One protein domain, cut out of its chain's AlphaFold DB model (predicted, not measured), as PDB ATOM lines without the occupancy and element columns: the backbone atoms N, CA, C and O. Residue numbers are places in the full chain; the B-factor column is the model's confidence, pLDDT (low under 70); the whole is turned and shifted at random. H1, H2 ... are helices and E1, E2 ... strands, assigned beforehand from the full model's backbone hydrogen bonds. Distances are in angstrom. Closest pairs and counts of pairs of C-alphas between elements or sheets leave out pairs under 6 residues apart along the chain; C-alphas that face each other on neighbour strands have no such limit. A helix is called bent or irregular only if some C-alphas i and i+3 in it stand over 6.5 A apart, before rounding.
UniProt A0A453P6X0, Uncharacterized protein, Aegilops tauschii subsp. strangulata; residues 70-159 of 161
ATOM      1  N   TYR A  70      30.416  14.326  46.122       90.06
ATOM      2  CA  TYR A  70      29.436  13.323  45.721       90.06
ATOM      3  C   TYR A  70      28.189  13.373  46.598       90.06
ATOM      4  O   TYR A  70      28.242  13.717  47.775       90.06
ATOM      5  N   ALA A  71      27.045  13.018  46.016       91.75
ATOM      6  CA  ALA A  71      25.814  12.825  46.766       91.75
ATOM      7  C   ALA A  71      25.745  11.371  47.239       91.75
ATOM      8  O   ALA A  71      25.726  10.452  46.423       91.75
ATOM      9  N   LEU A  72      25.684  11.171  48.548       93.25
ATOM     10  CA  LEU A  72      25.408   9.885  49.163       93.25
ATOM     11  C   LEU A  72      23.920   9.782  49.473       93.25
ATOM     12  O   LEU A  72      23.349  10.645  50.142       93.25
ATOM     13  N   HIS A  73      23.310   8.679  49.062       95.31
ATOM     14  CA  HIS A  73      21.959   8.304  49.449       95.31
ATOM     15  C   HIS A  73      21.926   6.805  49.730       95.31
ATOM     16  O   HIS A  73      22.418   6.010  48.934       95.31
ATOM     17  N   VAL A  74      21.395   6.433  50.893       95.56
ATOM     18  CA  VAL A  74      21.308   5.038  51.335       95.56
ATOM     19  C   VAL A  74      19.847   4.619  51.304       95.56
ATOM     20  O   VAL A  74      18.985   5.302  51.868       95.56
ATOM     21  N   TYR A  75      19.565   3.495  50.653       95.81
ATOM     22  CA  TYR A  75      18.209   3.014  50.444       95.81
ATOM     23  C   TYR A  75      18.144   1.484  50.385       95.81
ATOM     24  O   TYR A  75      19.158   0.811  50.200       95.81
ATOM     25  N   ILE A  76      16.935   0.946  50.536       95.06
ATOM     26  CA  ILE A  76      16.616  -0.464  50.286       95.06
ATOM     27  C   ILE A  76      15.914  -0.553  48.927       95.06
ATOM     28  O   ILE A  76      14.880   0.106  48.770       95.06
ATOM     29  N   PRO A  77      16.431  -1.324  47.953       94.94
ATOM     30  CA  PRO A  77      15.762  -1.514  46.672       94.94
ATOM     31  C   PRO A  77      14.484  -2.338  46.854       94.94
ATOM     32  O   PRO A  77      14.445  -3.308  47.612       94.94
ATOM     33  N   VAL A  78      13.427  -1.946  46.152       94.44
ATOM     34  CA  VAL A  78      12.110  -2.581  46.189       94.44
ATOM     35  C   VAL A  78      11.620  -2.785  44.765       94.44
ATOM     36  O   VAL A  78      11.344  -1.836  44.035       94.44
ATOM     37  N   VAL A  79      11.439  -4.049  44.392       92.25
ATOM     38  CA  VAL A  79      10.763  -4.421  43.150       92.25
ATOM     39  C   VAL A  79       9.313  -4.745  43.474       92.25
ATOM     40  O   VAL A  79       9.034  -5.592  44.324       92.25
ATOM     41  N   ILE A  80       8.379  -4.084  42.792       92.00
ATOM     42  CA  ILE A  80       6.952  -4.320  43.015       92.00
ATOM     43  C   ILE A  80       6.573  -5.682  42.415       92.00
ATOM     44  O   ILE A  80       6.683  -5.862  41.190       92.00
ATOM     45  N   PRO A  81       6.106  -6.640  43.239       91.19
ATOM     46  CA  PRO A  81       5.752  -7.967  42.766       91.19
ATOM     47  C   PRO A  81       4.488  -7.910  41.905       91.19
ATOM     48  O   PRO A  81       3.605  -7.076  42.113       91.19
ATOM     49  N   PHE A  82       4.389  -8.810  40.925       87.50
ATOM     50  CA  PHE A  82       3.339  -8.782  39.901       87.50
ATOM     51  C   PHE A  82       1.912  -8.797  40.480       87.50
ATOM     52  O   PHE A  82       1.030  -8.094  39.996       87.50
ATOM     53  N   ASN A  83       1.691  -9.534  41.570       89.12
ATOM     54  CA  ASN A  83       0.403  -9.586  42.267       89.12
ATOM     55  C   ASN A  83      -0.028  -8.229  42.858       89.12
ATOM     56  O   ASN A  83      -1.219  -7.922  42.865       89.12
ATOM     57  N   ALA A  84       0.919  -7.409  43.321       89.88
ATOM     58  CA  ALA A  84       0.648  -6.086  43.877       89.88
ATOM     59  C   ALA A  84       0.435  -5.018  42.792       89.88
ATOM     60  O   ALA A  84      -0.236  -4.015  43.047       89.88
ATOM     61  N   ARG A  85       0.952  -5.234  41.572       90.38
ATOM     62  CA  ARG A  85       0.854  -4.261  40.470       90.38
ATOM     63  C   ARG A  85      -0.587  -3.936  40.111       90.38
ATOM     64  O   ARG A  85      -0.922  -2.764  40.031       90.38
ATOM     65  N   LYS A  86      -1.463  -4.942  40.030       88.19
ATOM     66  CA  LYS A  86      -2.892  -4.748  39.719       88.19
ATOM     67  C   LYS A  86      -3.593  -3.788  40.684       88.19
ATOM     68  O   LYS A  86      -4.352  -2.919  40.263       88.19
ATOM     69  N   GLN A  87      -3.323  -3.928  41.984       90.56
ATOM     70  CA  GLN A  87      -3.892  -3.040  43.004       90.56
ATOM     71  C   GLN A  87      -3.342  -1.621  42.863       90.56
ATOM     72  O   GLN A  87      -4.083  -0.643  42.942       90.56
ATOM     73  N   LEU A  88      -2.046  -1.506  42.587       92.19
ATOM     74  CA  LEU A  88      -1.401  -0.217  42.409       92.19
ATOM     75  C   LEU A  88      -1.876   0.490  41.131       92.19
ATOM     76  O   LEU A  88      -2.116   1.691  41.168       92.19
ATOM     77  N   THR A  89      -2.129  -0.240  40.043       91.38
ATOM     78  CA  THR A  89      -2.739   0.272  38.804       91.38
ATOM     79  C   THR A  89      -4.089   0.939  39.075       91.38
ATOM     80  O   THR A  89      -4.351   2.027  38.556       91.38
ATOM     81  N   LEU A  90      -4.929   0.350  39.933       91.44
ATOM     82  CA  LEU A  90      -6.207   0.953  40.322       91.44
ATOM     83  C   LEU A  90      -6.007   2.289  41.054       91.44
ATOM     84  O   LEU A  90      -6.688   3.273  40.749       91.44
ATOM     85  N   VAL A  91      -5.054   2.338  41.989       92.62
ATOM     86  CA  VAL A  91      -4.709   3.564  42.725       92.62
ATOM     87  C   VAL A  91      -4.154   4.629  41.779       92.62
ATOM     88  O   VAL A  91      -4.576   5.781  41.857       92.62
ATOM     89  N   MET A  92      -3.284   4.252  40.840       91.81
ATOM     90  CA  MET A  92      -2.715   5.169  39.845       91.81
ATOM     91  C   MET A  92      -3.786   5.740  38.917       91.81
ATOM     92  O   MET A  92      -3.791   6.940  38.664       91.81
ATOM     93  N   ARG A  93      -4.755   4.928  38.479       91.12
ATOM     94  CA  ARG A  93      -5.892   5.410  37.677       91.12
ATOM     95  C   ARG A  93      -6.736   6.422  38.445       91.12
ATOM     96  O   ARG A  93      -7.154   7.438  37.890       91.12
ATOM     97  N   ARG A  94      -6.970   6.164  39.733       93.75
ATOM     98  CA  ARG A  94      -7.668   7.114  40.604       93.75
ATOM     99  C   ARG A  94      -6.871   8.409  40.755       93.75
ATOM    100  O   ARG A  94      -7.458   9.477  40.628       93.75
ATOM    101  N   ALA A  95      -5.560   8.322  40.968       93.06
ATOM    102  CA  ALA A  95      -4.682   9.487  41.058       93.06
ATOM    103  C   ALA A  95      -4.699  10.314  39.762       93.06
ATOM    104  O   ALA A  95      -4.910  11.518  39.828       93.06
ATOM    105  N   ALA A  96      -4.605   9.667  38.596       92.50
ATOM    106  CA  ALA A  96      -4.694  10.319  37.286       92.50
ATOM    107  C   ALA A  96      -6.039  11.026  37.051       92.50
ATOM    108  O   ALA A  96      -6.100  12.032  36.356       92.50
ATOM    109  N   SER A  97      -7.124  10.497  37.627       92.94
ATOM    110  CA  SER A  97      -8.457  11.109  37.523       92.94
ATOM    111  C   SER A  97      -8.605  12.336  38.429       92.94
ATOM    112  O   SER A  97      -9.374  13.237  38.115       92.94
ATOM    113  N   LEU A  98      -7.901  12.357  39.565       94.94
ATOM    114  CA  LEU A  98      -7.917  13.471  40.519       94.94
ATOM    115  C   LEU A  98      -6.931  14.579  40.131       94.94
ATOM    116  O   LEU A  98      -7.189  15.746  40.409       94.94
ATOM    117  N   VAL A  99      -5.809  14.209  39.512       94.06
ATOM    118  CA  VAL A  99      -4.736  15.115  39.100       94.06
ATOM    119  C   VAL A  99      -4.361  14.787  37.649       94.06
ATOM    120  O   VAL A  99      -3.539  13.894  37.420       94.06
ATOM    121  N   PRO A 100      -4.977  15.462  36.660       87.00
ATOM    122  CA  PRO A 100      -4.782  15.151  35.243       87.00
ATOM    123  C   PRO A 100      -3.375  15.493  34.732       87.00
ATOM    124  O   PRO A 100      -2.890  14.827  33.818       87.00
ATOM    125  N   ASP A 101      -2.699  16.452  35.370       90.44
ATOM    126  CA  ASP A 101      -1.367  16.941  34.985       90.44
ATOM    127  C   ASP A 101      -0.225  16.140  35.638       90.44
ATOM    128  O   ASP A 101       0.891  16.632  35.810       90.44
ATOM    129  N   LEU A 102      -0.500  14.905  36.066       91.19
ATOM    130  CA  LEU A 102       0.493  14.047  36.701       91.19
ATOM    131  C   LEU A 102       1.314  13.297  35.643       91.19
ATOM    132  O   LEU A 102       0.755  12.633  34.770       91.19
ATOM    133  N   TYR A 103       2.639  13.347  35.767       90.56
ATOM    134  CA  TYR A 103       3.578  12.679  34.863       90.56
ATOM    135  C   TYR A 103       4.357  11.576  35.578       90.56
ATOM    136  O   TYR A 103       4.641  11.653  36.776       90.56
ATOM    137  N   ALA A 104       4.711  10.537  34.829       85.88
ATOM    138  CA  ALA A 104       5.615   9.497  35.293       85.88
ATOM    139  C   ALA A 104       7.057  10.030  35.330       85.88
ATOM    140  O   ALA A 104       7.604  10.435  34.303       85.88
ATOM    141  N   VAL A 105       7.669   9.993  36.516       81.25
ATOM    142  CA  VAL A 105       9.072  10.384  36.735       81.25
ATOM    143  C   VAL A 105       9.994   9.506  35.873       81.25
ATOM    144  O   VAL A 105       9.771   8.299  35.759       81.25
ATOM    145  N   ASP A 106      11.003  10.114  35.242       76.12
ATOM    146  CA  ASP A 106      11.992   9.464  34.358       76.12
ATOM    147  C   ASP A 106      11.414   8.792  33.094       76.12
ATOM    148  O   ASP A 106      12.047   7.909  32.497       76.12
ATOM    149  N   ALA A 107      10.180   9.123  32.711       75.25
ATOM    150  CA  ALA A 107       9.529   8.565  31.528       75.25
ATOM    151  C   ALA A 107       8.851   9.617  30.642       75.25
ATOM    152  O   ALA A 107       8.473   9.275  29.527       75.25
ATOM    153  N   ASP A 108       8.657  10.841  31.143       81.62
ATOM    154  CA  ASP A 108       8.019  11.970  30.448       81.62
ATOM    155  C   ASP A 108       6.656  11.636  29.810       81.62
ATOM    156  O   ASP A 108       6.219  12.260  28.846       81.62
ATOM    157  N   TYR A 109       5.945  10.649  30.370       85.38
ATOM    158  CA  TYR A 109       4.595  10.267  29.953       85.38
ATOM    159  C   TYR A 109       3.561  10.785  30.945       85.38
ATOM    160  O   TYR A 109       3.703  10.589  32.155       85.38
ATOM    161  N   ALA A 110       2.475  11.359  30.431       90.31
ATOM    162  CA  ALA A 110       1.316  11.686  31.246       90.31
ATOM    163  C   ALA A 110       0.698  10.401  31.819       90.31
ATOM    164  O   ALA A 110       0.487   9.408  31.108       90.31
ATOM    165  N   LEU A 111       0.369  10.411  33.111       90.88
ATOM    166  CA  LEU A 111      -0.212   9.251  33.785       90.88
ATOM    167  C   LEU A 111      -1.575   8.885  33.179       90.88
ATOM    168  O   LEU A 111      -1.902   7.707  33.058       90.88
ATOM    169  N   SER A 112      -2.335   9.887  32.732       88.94
ATOM    170  CA  SER A 112      -3.630   9.723  32.064       88.94
ATOM    171  C   SER A 112      -3.534   8.938  30.749       88.94
ATOM    172  O   SER A 112      -4.398   8.108  30.462       88.94
ATOM    173  N   GLU A 113      -2.477   9.144  29.961       89.69
ATOM    174  CA  GLU A 113      -2.203   8.358  28.755       89.69
ATOM    175  C   GLU A 113      -1.792   6.935  29.103       89.69
ATOM    176  O   GLU A 113      -2.242   5.976  28.475       89.69
ATOM    177  N   LEU A 114      -0.964   6.800  30.135       89.25
ATOM    178  CA  LEU A 114      -0.451   5.518  30.571       89.25
ATOM    179  C   LEU A 114      -1.570   4.622  31.125       89.25
ATOM    180  O   LEU A 114      -1.590   3.427  30.859       89.25
ATOM    181  N   CYS A 115      -2.567   5.196  31.799       89.00
ATOM    182  CA  CYS A 115      -3.734   4.468  32.297       89.00
ATOM    183  C   CYS A 115      -4.650   3.879  31.207       89.00
ATOM    184  O   CYS A 115      -5.485   3.036  31.547       89.00
ATOM    185  N   LYS A 116      -4.522   4.294  29.937       89.62
ATOM    186  CA  LYS A 116      -5.284   3.722  28.807       89.62
ATOM    187  C   LYS A 116      -4.754   2.351  28.385       89.62
ATOM    188  O   LYS A 116      -5.514   1.549  27.854       89.62
ATOM    189  N   ASP A 117      -3.472   2.092  28.633       89.81
ATOM    190  CA  ASP A 117      -2.795   0.837  28.313       89.81
ATOM    191  C   ASP A 117      -2.197   0.241  29.592       89.81
ATOM    192  O   ASP A 117      -1.127   0.637  30.059       89.81
ATOM    193  N   GLU A 118      -2.902  -0.733  30.168       86.75
ATOM    194  CA  GLU A 118      -2.492  -1.391  31.410       86.75
ATOM    195  C   GLU A 118      -1.123  -2.076  31.286       86.75
ATOM    196  O   GLU A 118      -0.325  -2.019  32.221       86.75
ATOM    197  N   GLN A 119      -0.797  -2.647  30.122       87.56
ATOM    198  CA  GLN A 119       0.501  -3.288  29.893       87.56
ATOM    199  C   GLN A 119       1.628  -2.252  29.878       87.56
ATOM    200  O   GLN A 119       2.687  -2.456  30.481       87.56
ATOM    201  N   LYS A 120       1.395  -1.109  29.226       88.31
ATOM    202  CA  LYS A 120       2.349   0.005  29.216       88.31
ATOM    203  C   LYS A 120       2.503   0.606  30.613       88.31
ATOM    204  O   LYS A 120       3.634   0.863  31.016       88.31
ATOM    205  N   LEU A 121       1.423   0.763  31.380       88.50
ATOM    206  CA  LEU A 121       1.467   1.231  32.772       88.50
ATOM    207  C   LEU A 121       2.277   0.306  33.671       88.50
ATOM    208  O   LEU A 121       3.169   0.765  34.389       88.50
ATOM    209  N   GLU A 122       2.021  -0.995  33.600       87.50
ATOM    210  CA  GLU A 122       2.759  -1.963  34.400       87.50
ATOM    211  C   GLU A 122       4.237  -2.011  34.027       87.50
ATOM    212  O   GLU A 122       5.073  -2.132  34.916       87.50
ATOM    213  N   LYS A 123       4.585  -1.902  32.743       86.12
ATOM    214  CA  LYS A 123       5.982  -1.958  32.295       86.12
ATOM    215  C   LYS A 123       6.738  -0.655  32.559       86.12
ATOM    216  O   LYS A 123       7.862  -0.696  33.049       86.12
ATOM    217  N   VAL A 124       6.137   0.485  32.221       85.88
ATOM    218  CA  VAL A 124       6.794   1.800  32.248       85.88
ATOM    219  C   VAL A 124       6.774   2.412  33.639       85.88
ATOM    220  O   VAL A 124       7.755   3.050  33.985       85.88
ATOM    221  N   LEU A 125       5.723   2.236  34.441       86.69
ATOM    222  CA  LEU A 125       5.663   2.821  35.784       86.69
ATOM    223  C   LEU A 125       6.027   1.793  36.856       86.69
ATOM    224  O   LEU A 125       6.949   2.009  37.633       86.69
ATOM    225  N   LEU A 126       5.329   0.653  36.883       88.31
ATOM    226  CA  LEU A 126       5.430  -0.316  37.987       88.31
ATOM    227  C   LEU A 126       6.545  -1.355  37.813       88.31
ATOM    228  O   LEU A 126       6.872  -2.085  38.748       88.31
ATOM    229  N   GLY A 127       7.106  -1.445  36.609       84.19
ATOM    230  CA  GLY A 127       8.164  -2.381  36.244       84.19
ATOM    231  C   GLY A 127       9.553  -1.912  36.656       84.19
ATOM    232  O   GLY A 127      10.506  -2.674  36.518       84.19
ATOM    233  N   ARG A 128       9.658  -0.677  37.150       85.56
ATOM    234  CA  ARG A 128      10.907  -0.066  37.597       85.56
ATOM    235  C   ARG A 128      11.277  -0.515  39.008       85.56
ATOM    236  O   ARG A 128      10.441  -1.012  39.767       85.56
ATOM    237  N   GLU A 129      12.546  -0.323  39.347       89.56
ATOM    238  CA  GLU A 129      13.013  -0.439  40.723       89.56
ATOM    239  C   GLU A 129      12.596   0.812  41.502       89.56
ATOM    240  O   GLU A 129      12.872   1.941  41.097       89.56
ATOM    241  N   PHE A 130      11.926   0.595  42.626       91.25
ATOM    242  CA  PHE A 130      11.643   1.619  43.621       91.25
ATOM    243  C   PHE A 130      12.602   1.452  44.789       91.25
ATOM    244  O   PHE A 130      13.355   0.483  44.870       91.25
ATOM    245  N   HIS A 131      12.566   2.381  45.732       94.25
ATOM    246  CA  HIS A 131      13.373   2.249  46.927       94.25
ATOM    247  C   HIS A 131      12.700   2.841  48.158       94.25
ATOM    248  O   HIS A 131      11.891   3.764  48.074       94.25
ATOM    249  N   VAL A 132      13.093   2.327  49.321       95.75
ATOM    250  CA  VAL A 132      12.798   2.936  50.619       95.75
ATOM    251  C   VAL A 132      14.055   3.648  51.093       95.75
ATOM    252  O   VAL A 132      15.088   3.018  51.318       95.75
ATOM    253  N   SER A 133      13.980   4.971  51.227       95.69
ATOM    254  CA  SER A 133      15.097   5.776  51.726       95.69
ATOM    255  C   SER A 133      15.360   5.479  53.203       95.69
ATOM    256  O   SER A 133      14.438   5.531  54.013       95.69
ATOM    257  N   LEU A 134      16.620   5.227  53.561       94.81
ATOM    258  CA  LEU A 134      17.048   5.062  54.958       94.81
ATOM    259  C   LEU A 134      17.524   6.373  55.593       94.81
ATOM    260  O   LEU A 134      17.816   6.429  56.785       94.81
ATOM    261  N   GLY A 135      17.601   7.441  54.804       91.69
ATOM    262  CA  GLY A 135      18.005   8.761  55.258       91.69
ATOM    263  C   GLY A 135      17.889   9.800  54.152       91.69
ATOM    264  O   GLY A 135      17.458   9.515  53.034       91.69
ATOM    265  N   ARG A 136      18.282  11.029  54.483       93.25
ATOM    266  CA  ARG A 136      18.377  12.129  53.519       93.25
ATOM    267  C   ARG A 136      19.629  11.963  52.661       93.25
ATOM    268  O   ARG A 136      20.608  11.365  53.098       93.25
ATOM    269  N   THR A 137      19.612  12.537  51.463       93.50
ATOM    270  CA  THR A 137      20.823  12.673  50.650       93.50
ATOM    271  C   THR A 137      21.793  13.641  51.327       93.50
ATOM    272  O   THR A 137      21.391  14.743  51.704       93.50
ATOM    273  N   VAL A 138      23.057  13.251  51.464       90.94
ATOM    274  CA  VAL A 138      24.118  14.075  52.067       90.94
ATOM    275  C   VAL A 138      25.298  14.223  51.110       90.94
ATOM    276  O   VAL A 138      25.532  13.355  50.273       90.94
ATOM    277  N   GLY A 139      26.026  15.333  51.207       91.25
ATOM    278  CA  GLY A 139      27.266  15.530  50.458       91.25
ATOM    279  C   GLY A 139      28.432  14.821  51.142       91.25
ATOM    280  O   GLY A 139      28.579  14.929  52.357       91.25
ATOM    281  N   ILE A 140      29.254  14.117  50.372       93.00
ATOM    282  CA  ILE A 140      30.492  13.485  50.837       93.00
ATOM    283  C   ILE A 140      31.636  13.797  49.882       93.00
ATOM    284  O   ILE A 140      31.413  14.083  48.704       93.00
ATOM    285  N   GLN A 141      32.863  13.715  50.379       92.38
ATOM    286  CA  GLN A 141      34.047  13.874  49.542       92.38
ATOM    287  C   GLN A 141      34.489  12.540  48.938       92.38
ATOM    288  O   GLN A 141      34.264  11.481  49.522       92.38
ATOM    289  N   VAL A 142      35.163  12.587  47.787       93.12
ATOM    290  CA  VAL A 142      35.617  11.393  47.049       93.12
ATOM    291  C   VAL A 142      36.407  10.418  47.921       93.12
ATOM    292  O   VAL A 142      36.138   9.221  47.914       93.12
ATOM    293  N   HIS A 143      37.310  10.931  48.757       94.06
ATOM    294  CA  HIS A 143      38.154  10.110  49.626       94.06
ATOM    295  C   HIS A 143      37.374   9.438  50.772       94.06
ATOM    296  O   HIS A 143      37.893   8.537  51.427       94.06
ATOM    297  N   GLN A 144      36.142   9.879  51.043       94.56
ATOM    298  CA  GLN A 144      35.288   9.330  52.098       94.56
ATOM    299  C   GLN A 144      34.445   8.149  51.605       94.56
ATOM    300  O   GLN A 144      33.942   7.392  52.436       94.56
ATOM    301  N   ILE A 145      34.290   7.976  50.285       93.75
ATOM    302  CA  ILE A 145      33.376   6.992  49.689       93.75
ATOM    303  C   ILE A 145      33.707   5.579  50.177       93.75
ATOM    304  O   ILE A 145      32.858   4.934  50.792       93.75
ATOM    305  N   ASP A 146      34.938   5.114  49.967       96.56
ATOM    306  CA  ASP A 146      35.310   3.726  50.266       96.56
ATOM    307  C   ASP A 146      35.243   3.417  51.764       96.56
ATOM    308  O   ASP A 146      34.734   2.368  52.166       96.56
ATOM    309  N   SER A 147      35.682   4.361  52.604       97.25
ATOM    310  CA  SER A 147      35.600   4.242  54.063       97.25
ATOM    311  C   SER A 147      34.151   4.098  54.529       97.25
ATOM    312  O   SER A 147      33.825   3.217  55.331       97.25
ATOM    313  N   LEU A 148      33.255   4.921  53.980       95.62
ATOM    314  CA  LEU A 148      31.850   4.913  54.353       95.62
ATOM    315  C   LEU A 148      31.132   3.660  53.843       95.62
ATOM    316  O   LEU A 148      30.350   3.064  54.583       95.62
ATOM    317  N   VAL A 149      31.427   3.216  52.619       94.88
ATOM    318  CA  VAL A 149      30.882   1.972  52.056       94.88
ATOM    319  C   VAL A 149      31.335   0.763  52.874       94.88
ATOM    320  O   VAL A 149      30.508  -0.090  53.201       94.88
ATOM    321  N   ALA A 150      32.616   0.686  53.244       96.31
ATOM    322  CA  ALA A 150      33.134  -0.390  54.086       96.31
ATOM    323  C   ALA A 150      32.459  -0.400  55.467       96.31
ATOM    324  O   ALA A 150      31.992  -1.447  55.921       96.31
ATOM    325  N   MET A 151      32.330   0.772  56.094       96.19
ATOM    326  CA  MET A 151      31.652   0.935  57.381       96.19
ATOM    327  C   MET A 151      30.183   0.496  57.313       96.19
ATOM    328  O   MET A 151      29.744  -0.298  58.147       96.19
ATOM    329  N   LEU A 152      29.436   0.945  56.299       94.25
ATOM    330  CA  LEU A 152      28.034   0.566  56.106       94.25
ATOM    331  C   LEU A 152      27.888  -0.944  55.892       94.25
ATOM    332  O   LEU A 152      27.033  -1.567  56.522       94.25
ATOM    333  N   ARG A 153      28.752  -1.560  55.073       93.38
ATOM    334  CA  ARG A 153      28.757  -3.018  54.854       93.38
ATOM    335  C   ARG A 153      28.987  -3.781  56.154       93.38
ATOM    336  O   ARG A 153      28.209  -4.678  56.467       93.38
ATOM    337  N   GLN A 154      29.997  -3.396  56.931       95.12
ATOM    338  CA  GLN A 154      30.293  -4.033  58.214       95.12
ATOM    339  C   GLN A 154      29.115  -3.900  59.193       95.12
ATOM    340  O   GLN A 154      28.720  -4.874  59.839       95.12
ATOM    341  N   LYS A 155      28.529  -2.702  59.301       92.56
ATOM    342  CA  LYS A 155      27.406  -2.450  60.212       92.56
ATOM    343  C   LYS A 155      26.159  -3.227  59.802       92.56
ATOM    344  O   LYS A 155      25.540  -3.834  60.671       92.56
ATOM    345  N   PHE A 156      25.818  -3.279  58.517       89.81
ATOM    346  CA  PHE A 156      24.646  -4.028  58.060       89.81
ATOM    347  C   PHE A 156      24.834  -5.548  58.131       89.81
ATOM    348  O   PHE A 156      23.880  -6.247  58.459       89.81
ATOM    349  N   GLN A 157      26.050  -6.067  57.934       87.94
ATOM    350  CA  GLN A 157      26.341  -7.494  58.139       87.94
ATOM    351  C   GLN A 157      26.149  -7.919  59.599       87.94
ATOM    352  O   GLN A 157      25.572  -8.967  59.859       87.94
ATOM    353  N   SER A 158      26.549  -7.082  60.562       78.06
ATOM    354  CA  SER A 158      26.365  -7.384  61.993       78.06
ATOM    355  C   SER A 158      24.899  -7.444  62.452       78.06
ATOM    356  O   SER A 158      24.625  -7.881  63.567       78.06
ATOM    357  N   GLN A 159      23.965  -6.994  61.608       70.12
ATOM    358  CA  GLN A 159      22.528  -6.942  61.891       70.12
ATOM    359  C   GLN A 159      21.733  -8.055  61.188       70.12
ATOM    360  O   GLN A 159      20.528  -8.162  61.414       70.12
TER     361      GLN A 159
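This is residues 70 to 159 of the 161 residues of an uncharacterized protein of Aegilops tauschii subsp. strangulata (UniProt A0A453P6X0). What shape would one see first? A thin ribbon of two antiparallel strand pairs, E1 with E4 and then E2 with E3, joins a head of helices H1, H2 and H3 at one end to the long helix H4 at the other. H4 touches no other helix, and residues 153 to 159, of which 153 to 157 belong to H4, stick out free. What is it made of? The printed part has 90 residues, with four named helices and four named strands in the order E1 E2 H1 H2 H3 E3 E4 H4, and its class is mixed, helices and strands. How spread out is it? It is only just loose, close to extended, with a radius of gyration of the C-alphas of 17.8 A, and it spans 48 by 26 by 19 A.

Where does the first half run? E1 is residues 70 to 72, from C-alpha 70 at (29.436, 13.323, 45.721), and E2 is residues 75 to 79, 12.8 A long. H1 is residues 82 to 98, 24.9 A long, from C-alpha 82 at (3.339, -8.782, 39.901). What follows? H2 is residues 111 to 114, H3 residues 118 to 124, and E3 residues 129 to 133, 12.8 A long. E4 is residues 138 to 141, 10.2 A long, and H4 is residues 142 to 157, 23.8 A long, ending at C-alpha 157 at (26.341, -7.494, 58.139).

How do the strands pair? E1 and E4 are antiparallel at 134 degrees, with N 70 and O 140 2.8 A apart, within hydrogen-bond range. E1 runs on into E2 at 69 degrees across a break of 2 residues. E2 and E3 are antiparallel at 148 degrees, with N 78 and O 130 2.7 A apart, within hydrogen-bond range. How do the helices meet? H1 touches H2 with residues 92 to 97 alone, the closest C-alphas being those of Ala 96 and Ser 112, 5.4 A apart. H1 touches H3 with residues 85 to 89 alone, about perpendicular at 82 degrees, the closest C-alphas being those of Arg 85 and Glu 122, 6.8 A apart. H2 and H3 are close but not clearly touching, the closest C-alphas being those of Leu 114 and Leu 121, 5.2 A apart. What of the helix backbones? Every O i to N i+4 pair is within hydrogen-bond range in H3, against 11 of 13 in H1 and 10 of 12 in H4, while H2 is too short for such a pair. H4 is irregular, with C-alphas 143 and 146 7.0 A apart.

How large is it? The two C-alphas farthest apart, those of Lys 116 and His 143, are 48.6 A apart. Is any link long? The link from H1 to H2 is long, with 12 residues, and within it residues 103 to 104 pair antiparallel with residues 109 to 110. Is the model broken or unsure? The printed part has no cut, its mean pLDDT is 90.5, and no printed residue is under 70.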